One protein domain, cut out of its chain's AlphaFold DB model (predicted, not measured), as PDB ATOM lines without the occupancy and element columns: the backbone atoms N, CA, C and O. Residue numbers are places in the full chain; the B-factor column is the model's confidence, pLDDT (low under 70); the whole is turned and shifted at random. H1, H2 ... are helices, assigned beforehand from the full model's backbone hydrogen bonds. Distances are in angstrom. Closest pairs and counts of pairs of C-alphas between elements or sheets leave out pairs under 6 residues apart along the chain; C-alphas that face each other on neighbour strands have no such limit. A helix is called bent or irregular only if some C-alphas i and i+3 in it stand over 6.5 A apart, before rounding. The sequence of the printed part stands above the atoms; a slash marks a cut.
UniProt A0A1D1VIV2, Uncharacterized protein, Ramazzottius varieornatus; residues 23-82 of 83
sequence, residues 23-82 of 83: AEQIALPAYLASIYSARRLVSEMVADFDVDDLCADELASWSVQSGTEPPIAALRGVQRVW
ATOM      1  N   ALA A  23      17.797  28.125   4.125       86.50
ATOM      2  CA  ALA A  23      17.660  28.221   5.579       86.50
ATOM      3  C   ALA A  23      16.301  28.825   5.984       86.50
ATOM      4  O   ALA A  23      15.622  28.288   6.849       86.50
ATOM      5  N   GLU A  24      15.856  29.867   5.278       83.50
ATOM      6  CA  GLU A  24      14.541  30.503   5.457       83.50
ATOM      7  C   GLU A  24      13.358  29.530   5.301       83.50
ATOM      8  O   GLU A  24      12.377  29.641   6.025       83.50
ATOM      9  N   GLN A  25      13.476  28.519   4.433       82.81
ATOM     10  CA  GLN A  25      12.423  27.523   4.196       82.81
ATOM     11  C   GLN A  25      12.371  26.427   5.268       82.81
ATOM     12  O   GLN A  25      11.390  25.692   5.333       82.81
ATOM     13  N   ILE A  26      13.430  26.270   6.070       87.69
ATOM     14  CA  ILE A  26      13.520  25.238   7.115       87.69
ATOM     15  C   ILE A  26      13.467  25.821   8.525       87.69
ATOM     16  O   ILE A  26      13.086  25.113   9.451       87.69
ATOM     17  N   ALA A  27      13.825  27.095   8.697       91.94
ATOM     18  CA  ALA A  27      13.920  27.740  10.000       91.94
ATOM     19  C   ALA A  27      12.564  27.781  10.711       91.94
ATOM     20  O   ALA A  27      12.453  27.304  11.835       91.94
ATOM     21  N   LEU A  28      11.528  28.281  10.032       92.75
ATOM     22  CA  LEU A  28      10.178  28.379  10.585       92.75
ATOM     23  C   LEU A  28       9.563  27.009  10.940       92.75
ATOM     24  O   LEU A  28       9.159  26.830  12.089       92.75
ATOM     25  N   PRO A  29       9.527  26.007  10.037       92.94
ATOM     26  CA  PRO A  29       8.989  24.692  10.389       92.94
ATOM     27  C   PRO A  29       9.822  23.969  11.460       92.94
ATOM     28  O   PRO A  29       9.259  23.258  12.289       92.94
ATOM     29  N   ALA A  30      11.148  24.157  11.494       93.31
ATOM     30  CA  ALA A  30      11.987  23.598  12.556       93.31
ATOM     31  C   ALA A  30      11.733  24.271  13.913       93.31
ATOM     32  O   ALA A  30      11.660  23.576  14.926       93.31
ATOM     33  N   TYR A  31      11.560  25.596  13.936       94.50
ATOM     34  CA  TYR A  31      11.184  26.348  15.132       94.50
ATOM     35  C   TYR A  31       9.845  25.859  15.693       94.50
ATOM     36  O   TYR A  31       9.787  25.457  16.856       94.50
ATOM     37  N   LEU A  32       8.807  25.794  14.848       95.19
ATOM     38  CA  LEU A  32       7.483  25.297  15.229       95.19
ATOM     39  C   LEU A  32       7.567  23.859  15.762       95.19
ATOM     40  O   LEU A  32       7.098  23.566  16.859       95.19
ATOM     41  N   ALA A  33       8.245  22.953  15.056       95.81
ATOM     42  CA  ALA A  33       8.420  21.587  15.543       95.81
ATOM     43  C   ALA A  33       9.122  21.527  16.909       95.81
ATOM     44  O   ALA A  33       8.694  20.794  17.803       95.81
ATOM     45  N   SER A  34      10.175  22.327  17.084       96.12
ATOM     46  CA  SER A  34      10.944  22.386  18.322       96.12
ATOM     47  C   SER A  34      10.088  22.871  19.492       96.12
ATOM     48  O   SER A  34      10.050  22.209  20.531       96.12
ATOM     49  N   ILE A  35       9.361  23.980  19.337       95.56
ATOM     50  CA  ILE A  35       8.584  24.570  20.434       95.56
ATOM     51  C   ILE A  35       7.402  23.682  20.837       95.56
ATOM     52  O   ILE A  35       7.196  23.419  22.024       95.56
ATOM     53  N   TYR A  36       6.709  23.083  19.862       96.31
ATOM     54  CA  TYR A  36       5.646  22.118  20.138       96.31
ATOM     55  C   TYR A  36       6.164  20.825  20.774       96.31
ATOM     56  O   TYR A  36       5.459  20.226  21.587       96.31
ATOM     57  N   SER A  37       7.390  20.397  20.458       95.19
ATOM     58  CA  SER A  37       8.012  19.248  21.130       95.19
ATOM     59  C   SER A  37       8.351  19.549  22.597       95.19
ATOM     60  O   SER A  37       8.224  18.676  23.458       95.19
ATOM     61  N   ALA A  38       8.712  20.801  22.897       94.88
ATOM     62  CA  ALA A  38       9.046  21.261  24.240       94.88
ATOM     63  C   ALA A  38       7.811  21.542  25.109       94.88
ATOM     64  O   ALA A  38       7.922  21.506  26.335       94.88
ATOM     65  N   ARG A  39       6.632  21.756  24.499       94.56
ATOM     66  CA  ARG A  39       5.360  22.072  25.175       94.56
ATOM     67  C   ARG A  39       5.138  21.254  26.444       94.56
ATOM     68  O   ARG A  39       4.879  21.835  27.487       94.56
ATOM     69  N   ARG A  40       5.259  19.920  26.373       92.00
ATOM     70  CA  ARG A  40       5.002  19.044  27.531       92.00
ATOM     71  C   ARG A  40       5.880  19.410  28.728       92.00
ATOM     72  O   ARG A  40       5.367  19.530  29.831       92.00
ATOM     73  N   LEU A  41       7.181  19.585  28.500       94.69
ATOM     74  CA  LEU A  41       8.138  19.910  29.559       94.69
ATOM     75  C   LEU A  41       7.896  21.318  30.112       94.69
ATOM     76  O   LEU A  41       7.940  21.519  31.319       94.69
ATOM     77  N   VAL A  42       7.601  22.288  29.244       95.00
ATOM     78  CA  VAL A  42       7.338  23.670  29.670       95.00
ATOM     79  C   VAL A  42       6.049  23.757  30.492       95.00
ATOM     80  O   VAL A  42       6.048  24.401  31.537       95.00
ATOM     81  N   SER A  43       4.988  23.049  30.093       93.56
ATOM     82  CA  SER A  43       3.725  22.987  30.843       93.56
ATOM     83  C   SER A  43       3.863  22.333  32.225       93.56
ATOM     84  O   SER A  43       3.029  22.573  33.091       93.56
ATOM     85  N   GLU A  44       4.896  21.515  32.460       95.81
ATOM     86  CA  GLU A  44       5.204  20.971  33.795       95.81
ATOM     87  C   GLU A  44       5.887  22.010  34.706       95.81
ATOM     88  O   GLU A  44       5.834  21.888  35.928       95.81
ATOM     89  N   MET A  45       6.520  23.035  34.125       96.12
ATOM     90  CA  MET A  45       7.261  24.074  34.851       96.12
ATOM     91  C   MET A  45       6.459  25.367  35.032       96.12
ATOM     92  O   MET A  45       6.646  26.072  36.023       96.12
ATOM     93  N   VAL A  46       5.598  25.696  34.069       95.19
ATOM     94  CA  VAL A  46       4.850  26.953  34.003       95.19
ATOM     95  C   VAL A  46       3.365  26.631  33.886       95.19
ATOM     96  O   VAL A  46       2.922  26.044  32.898       95.19
ATOM     97  N   ALA A  47       2.599  27.020  34.910       92.56
ATOM     98  CA  ALA A  47       1.144  26.933  34.878       92.56
ATOM     99  C   ALA A  47       0.583  27.814  33.752       92.56
ATOM    100  O   ALA A  47       1.143  28.868  33.452       92.56
ATOM    101  N   ASP A  48      -0.509  27.363  33.136       91.00
ATOM    102  CA  ASP A  48      -1.224  28.083  32.074       91.00
ATOM    103  C   ASP A  48      -0.369  28.429  30.838       91.00
ATOM    104  O   ASP A  48      -0.669  29.365  30.101       91.00
ATOM    105  N   PHE A  49       0.696  27.660  30.575       92.94
ATOM    106  CA  PHE A  49       1.483  27.815  29.352       92.94
ATOM    107  C   PHE A  49       0.673  27.410  28.112       92.94
ATOM    108  O   PHE A  49       0.450  26.217  27.866       92.94
ATOM    109  N   ASP A  50       0.292  28.404  27.311       93.88
ATOM    110  CA  ASP A  50      -0.351  28.224  26.013       93.88
ATOM    111  C   ASP A  50       0.662  28.399  24.874       93.88
ATOM    112  O   ASP A  50       1.067  29.504  24.509       93.88
ATOM    113  N   VAL A  51       1.096  27.272  24.307       94.12
ATOM    114  CA  VAL A  51       2.017  27.274  23.165       94.12
ATOM    115  C   VAL A  51       1.339  27.721  21.868       94.12
ATOM    116  O   VAL A  51       2.029  28.185  20.965       94.12
ATOM    117  N   ASP A  52       0.021  27.540  21.745       92.56
ATOM    118  CA  ASP A  52      -0.714  27.884  20.529       92.56
ATOM    119  C   ASP A  52      -0.887  29.406  20.429       92.56
ATOM    120  O   ASP A  52      -0.703  29.954  19.344       92.56
ATOM    121  N   ASP A  53      -1.132  30.082  21.557       94.38
ATOM    122  CA  ASP A  53      -1.113  31.549  21.646       94.38
ATOM    123  C   ASP A  53       0.288  32.112  21.363       94.38
ATOM    124  O   ASP A  53       0.456  32.982  20.508       94.38
ATOM    125  N   LEU A  54       1.324  31.535  21.989       94.38
ATOM    126  CA  LEU A  54       2.716  31.951  21.776       94.38
ATOM    127  C   LEU A  54       3.163  31.850  20.309       94.38
ATOM    128  O   LEU A  54       3.991  32.646  19.880       94.38
ATOM    129  N   CYS A  55       2.659  30.860  19.564       95.31
ATOM    130  CA  CYS A  55       3.064  30.591  18.179       95.31
ATOM    131  C   CYS A  55       2.048  31.079  17.135       95.31
ATOM    132  O   CYS A  55       2.121  30.646  15.981       95.31
ATOM    133  N   ALA A  56       1.064  31.899  17.511       94.75
ATOM    134  CA  ALA A  56      -0.037  32.276  16.625       94.75
ATOM    135  C   ALA A  56       0.456  32.962  15.335       94.75
ATOM    136  O   ALA A  56       0.018  32.611  14.232       94.75
ATOM    137  N   ASP A  57       1.418  33.877  15.461       94.94
ATOM    138  CA  ASP A  57       1.996  34.611  14.332       94.94
ATOM    139  C   ASP A  57       2.835  33.695  13.429       94.94
ATOM    140  O   ASP A  57       2.741  33.748  12.197       94.94
ATOM    141  N   GLU A  58       3.632  32.805  14.018       94.56
ATOM    142  CA  GLU A  58       4.454  31.847  13.284       94.56
ATOM    143  C   GLU A  58       3.614  30.796  12.562       94.56
ATOM    144  O   GLU A  58       3.940  30.434  11.428       94.56
ATOM    145  N   LEU A  59       2.516  30.338  13.170       93.81
ATOM    146  CA  LEU A  59       1.536  29.466  12.527       93.81
ATOM    147  C   LEU A  59       0.902  30.152  11.319       93.81
ATOM    148  O   LEU A  59       0.854  29.561  10.241       93.81
ATOM    149  N   ALA A  60       0.451  31.400  11.476       93.31
ATOM    150  CA  ALA A  60      -0.134  32.168  10.383       93.31
ATOM    151  C   ALA A  60       0.876  32.370   9.241       93.31
ATOM    152  O   ALA A  60       0.562  32.131   8.073       93.31
ATOM    153  N   SER A  61       2.115  32.733   9.582       92.50
ATOM    154  CA  SER A  61       3.208  32.889   8.623       92.50
ATOM    155  C   SER A  61       3.523  31.584   7.891       92.50
ATOM    156  O   SER A  61       3.685  31.582   6.668       92.50
ATOM    157  N   TRP A  62       3.558  30.455   8.603       92.25
ATOM    158  CA  TRP A  62       3.813  29.156   7.992       92.25
ATOM    159  C   TRP A  62       2.685  28.746   7.045       92.25
ATOM    160  O   TRP A  62       2.977  28.300   5.938       92.25
ATOM    161  N   SER A  63       1.417  28.943   7.420       92.19
ATOM    162  CA  SER A  63       0.264  28.630   6.561       92.19
ATOM    163  C   SER A  63       0.288  29.425   5.255       92.19
ATOM    164  O   SER A  63       0.019  28.881   4.183       92.19
ATOM    165  N   VAL A  64       0.674  30.704   5.319       92.25
ATOM    166  CA  VAL A  64       0.842  31.554   4.130       92.25
ATOM    167  C   VAL A  64       1.989  31.057   3.243       92.25
ATOM    168  O   VAL A  64       1.844  31.024   2.023       92.25
ATOM    169  N   GLN A  65       3.117  30.649   3.831       88.62
ATOM    170  CA  GLN A  65       4.287  30.173   3.080       88.62
ATOM    171  C   GLN A  65       4.097  28.774   2.477       88.62
ATOM    172  O   GLN A  65       4.578  28.510   1.375       88.62
ATOM    173  N   SER A  66       3.430  27.873   3.199       87.00
ATOM    174  CA  SER A  66       3.226  26.481   2.788       87.00
ATOM    175  C   SER A  66       2.028  26.317   1.851       87.00
ATOM    176  O   SER A  66       1.997  25.372   1.062       87.00
ATOM    177  N   GLY A  67       1.044  27.223   1.927       88.25
ATOM    178  CA  GLY A  67      -0.237  27.093   1.230       88.25
ATOM    179  C   GLY A  67      -1.091  25.934   1.757       88.25
ATOM    180  O   GLY A  67      -1.993  25.471   1.060       88.25
ATOM    181  N   THR A  68      -0.786  25.437   2.959       87.88
ATOM    182  CA  THR A  68      -1.458  24.297   3.593       87.88
ATOM    183  C   THR A  68      -1.856  24.620   5.027       87.88
ATOM    184  O   THR A  68      -1.243  25.466   5.673       87.88
ATOM    185  N   GLU A  69      -2.878  23.926   5.526       89.69
ATOM    186  CA  GLU A  69      -3.302  24.030   6.924       89.69
ATOM    187  C   GLU A  69      -2.238  23.429   7.863       89.69
ATOM    188  O   GLU A  69      -1.625  22.412   7.506       89.69
ATOM    189  N   PRO A  70      -2.015  23.999   9.064       90.12
ATOM    190  CA  PRO A  70      -1.087  23.443  10.034       90.12
ATOM    191  C   PRO A  70      -1.396  21.983  10.378       90.12
ATOM    192  O   PRO A  70      -2.564  21.579  10.422       90.12
ATOM    193  N   PRO A  71      -0.369  21.182  10.710       91.81
ATOM    194  CA  PRO A  71      -0.574  19.824  11.182       91.81
ATOM    195  C   PRO A  71      -1.509  19.782  12.395       91.81
ATOM    196  O   PRO A  71      -1.565  20.719  13.202       91.81
ATOM    197  N   ILE A  72      -2.198  18.654  12.568       91.88
ATOM    198  CA  ILE A  72      -3.017  18.412  13.760       91.88
ATOM    199  C   ILE A  72      -2.179  18.599  15.030       91.88
ATOM    200  O   ILE A  72      -1.013  18.198  15.071       91.88
ATOM    201  N   ALA A  73      -2.779  19.166  16.080       88.75
ATOM    202  CA  ALA A  73      -2.070  19.580  17.294       88.75
ATOM    203  C   ALA A  73      -1.162  18.482  17.885       88.75
ATOM    204  O   ALA A  73      -0.023  18.752  18.259       88.75
ATOM    205  N   ALA A  74      -1.621  17.226  17.883       90.06
ATOM    206  CA  ALA A  74      -0.873  16.084  18.415       90.06
ATOM    207  C   ALA A  74       0.433  15.770  17.656       90.06
ATOM    208  O   ALA A  74       1.332  15.146  18.215       90.06
ATOM    209  N   LEU A  75       0.546  16.182  16.389       93.44
ATOM    210  CA  LEU A  75       1.709  15.919  15.539       93.44
ATOM    211  C   LEU A  75       2.617  17.137  15.367       93.44
ATOM    212  O   LEU A  75       3.694  16.998  14.796       93.44
ATOM    213  N   ARG A  76       2.236  18.311  15.881       93.50
ATOM    214  CA  ARG A  76       2.996  19.558  15.700       93.50
ATOM    215  C   ARG A  76       4.417  19.501  16.264       93.50
ATOM    216  O   ARG A  76       5.278  20.209  15.770       93.50
ATOM    217  N   GLY A  77       4.708  18.613  17.217       92.94
ATOM    218  CA  GLY A  77       6.078  18.380  17.699       92.94
ATOM    219  C   GLY A  77       6.979  17.586  16.739       92.94
ATOM    220  O   GLY A  77       8.157  17.393  17.024       92.94
ATOM    221  N   VAL A  78       6.456  17.082  15.616       93.19
ATOM    222  CA  VAL A  78       7.199  16.235  14.674       93.19
ATOM    223  C   VAL A  78       7.647  17.060  13.471       93.19
ATOM    224  O   VAL A  78       6.850  17.389  12.603       93.19
ATOM    225  N   GLN A  79       8.946  17.319  13.334       89.94
ATOM    226  CA  GLN A  79       9.464  18.153  12.238       89.94
ATOM    227  C   GLN A  79       9.054  17.665  10.839       89.94
ATOM    228  O   GLN A  79       8.716  18.466   9.976       89.94
ATOM    229  N   ARG A  80       9.016  16.346  10.624       88.19
ATOM    230  CA  ARG A  80       8.666  15.746   9.326       88.19
ATOM    231  C   ARG A  80       7.261  16.118   8.830       88.19
ATOM    232  O   ARG A  80       7.017  16.017   7.635       88.19
ATOM    233  N   VAL A  81       6.331  16.493   9.714       90.69
ATOM    234  CA  VAL A  81       4.968  16.854   9.287       90.69
ATOM    235  C   VAL A  81       4.851  18.300   8.797       90.69
ATOM    236  O   VAL A  81       3.816  18.655   8.248       90.69
ATOM    237  N   TRP A  82       5.904  19.110   8.941       88.12
ATOM    238  CA  TRP A  82       5.924  20.529   8.573       88.12
ATOM    239  C   TRP A  82       6.440  20.824   7.145       88.12
ATOM    240  O   TRP A  82       6.766  21.973   6.840       88.12
TER     241      TRP A  82
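What this domain is: This is residues 23 to 82 of the 83 residues of an uncharacterized protein of Ramazzottius varieornatus (UniProt A0A1D1VIV2). One long, kinked helix, H1, runs most of the length of the domain, and the chain then folds back through the short H2 into H3, which lies beside part of H1 and runs opposite ways to it. From the end of H3 a long loop, residues 67 to 78, leads back to H1, where the last short helix, H4, packs on residues 29 to 34. The printed part has 60 residues with four named helices, in the order H1, H2, H3, H4, and no named strand; the class is all helix. The whole is compact, with a radius of gyration of the C-alphas of 11.4 A, yet elongated, spanning 33 by 21 by 19 A.

How they stand to each other: H1, residues 23 to 45, is the hub and touches three other helices. It has a kink of 45 degrees near residue 39 and is irregular, with C-alphas 37 and 40 standing 7.1 A apart. With residues 35 to 39 alone it only just touches H2, residues 51 to 54, with 3 pairs of C-alphas within 8 A; the closest are those of Arg 39 and Val 51, 6.5 A apart. With residues 28 to 32 alone H1 touches H3, residues 56 to 66; their closest C-alphas are those of Leu 28 and Trp 62, 6.9 A apart. H1 and H3 run opposite ways at a shallow tilt of 34 degrees, only just short of steep. H2 and H3 meet only through their link. With residues 29 to 34 alone H1 touches H4, residues 79 to 82; the closest C-alphas are those of Ala 33 and Gln 79, 4.9 A apart. H4 is apart from H2 and from H3. In H3 every O i to N i+4 pair is within hydrogen-bond range, in H1 15 of 19 are, and H2 and H4 are too short for such a pair.

Where its parts are: H1 begins at C-alpha 23, at (17.660, 28.221, 5.579), and ends at C-alpha 45, at (7.261, 24.074, 34.851), 31.3 A away. H2, from Val 51 to Leu 54, measures 4.9 A from first to last C-alpha. H3, from Ala 56 to Ser 66, measures 15.4 A. H4, from Gln 79 to Trp 82, measures 5.6 A and ends at C-alpha 82, at (5.924, 20.529, 8.573).

The domain as a whole: The two C-alphas farthest apart are those of Met 45 and Gly 67, 34.6 A. The first and last printed C-alphas, of Ala 23 and Trp 82, are 14.3 A apart. The links from H1 to H2 and from H2 to H3 are tight, and the link from H3 to H4, 12 residues, is long. The printed part has no cut. The mean pLDDT of the printed part is 92.3, and no printed residue is under 70.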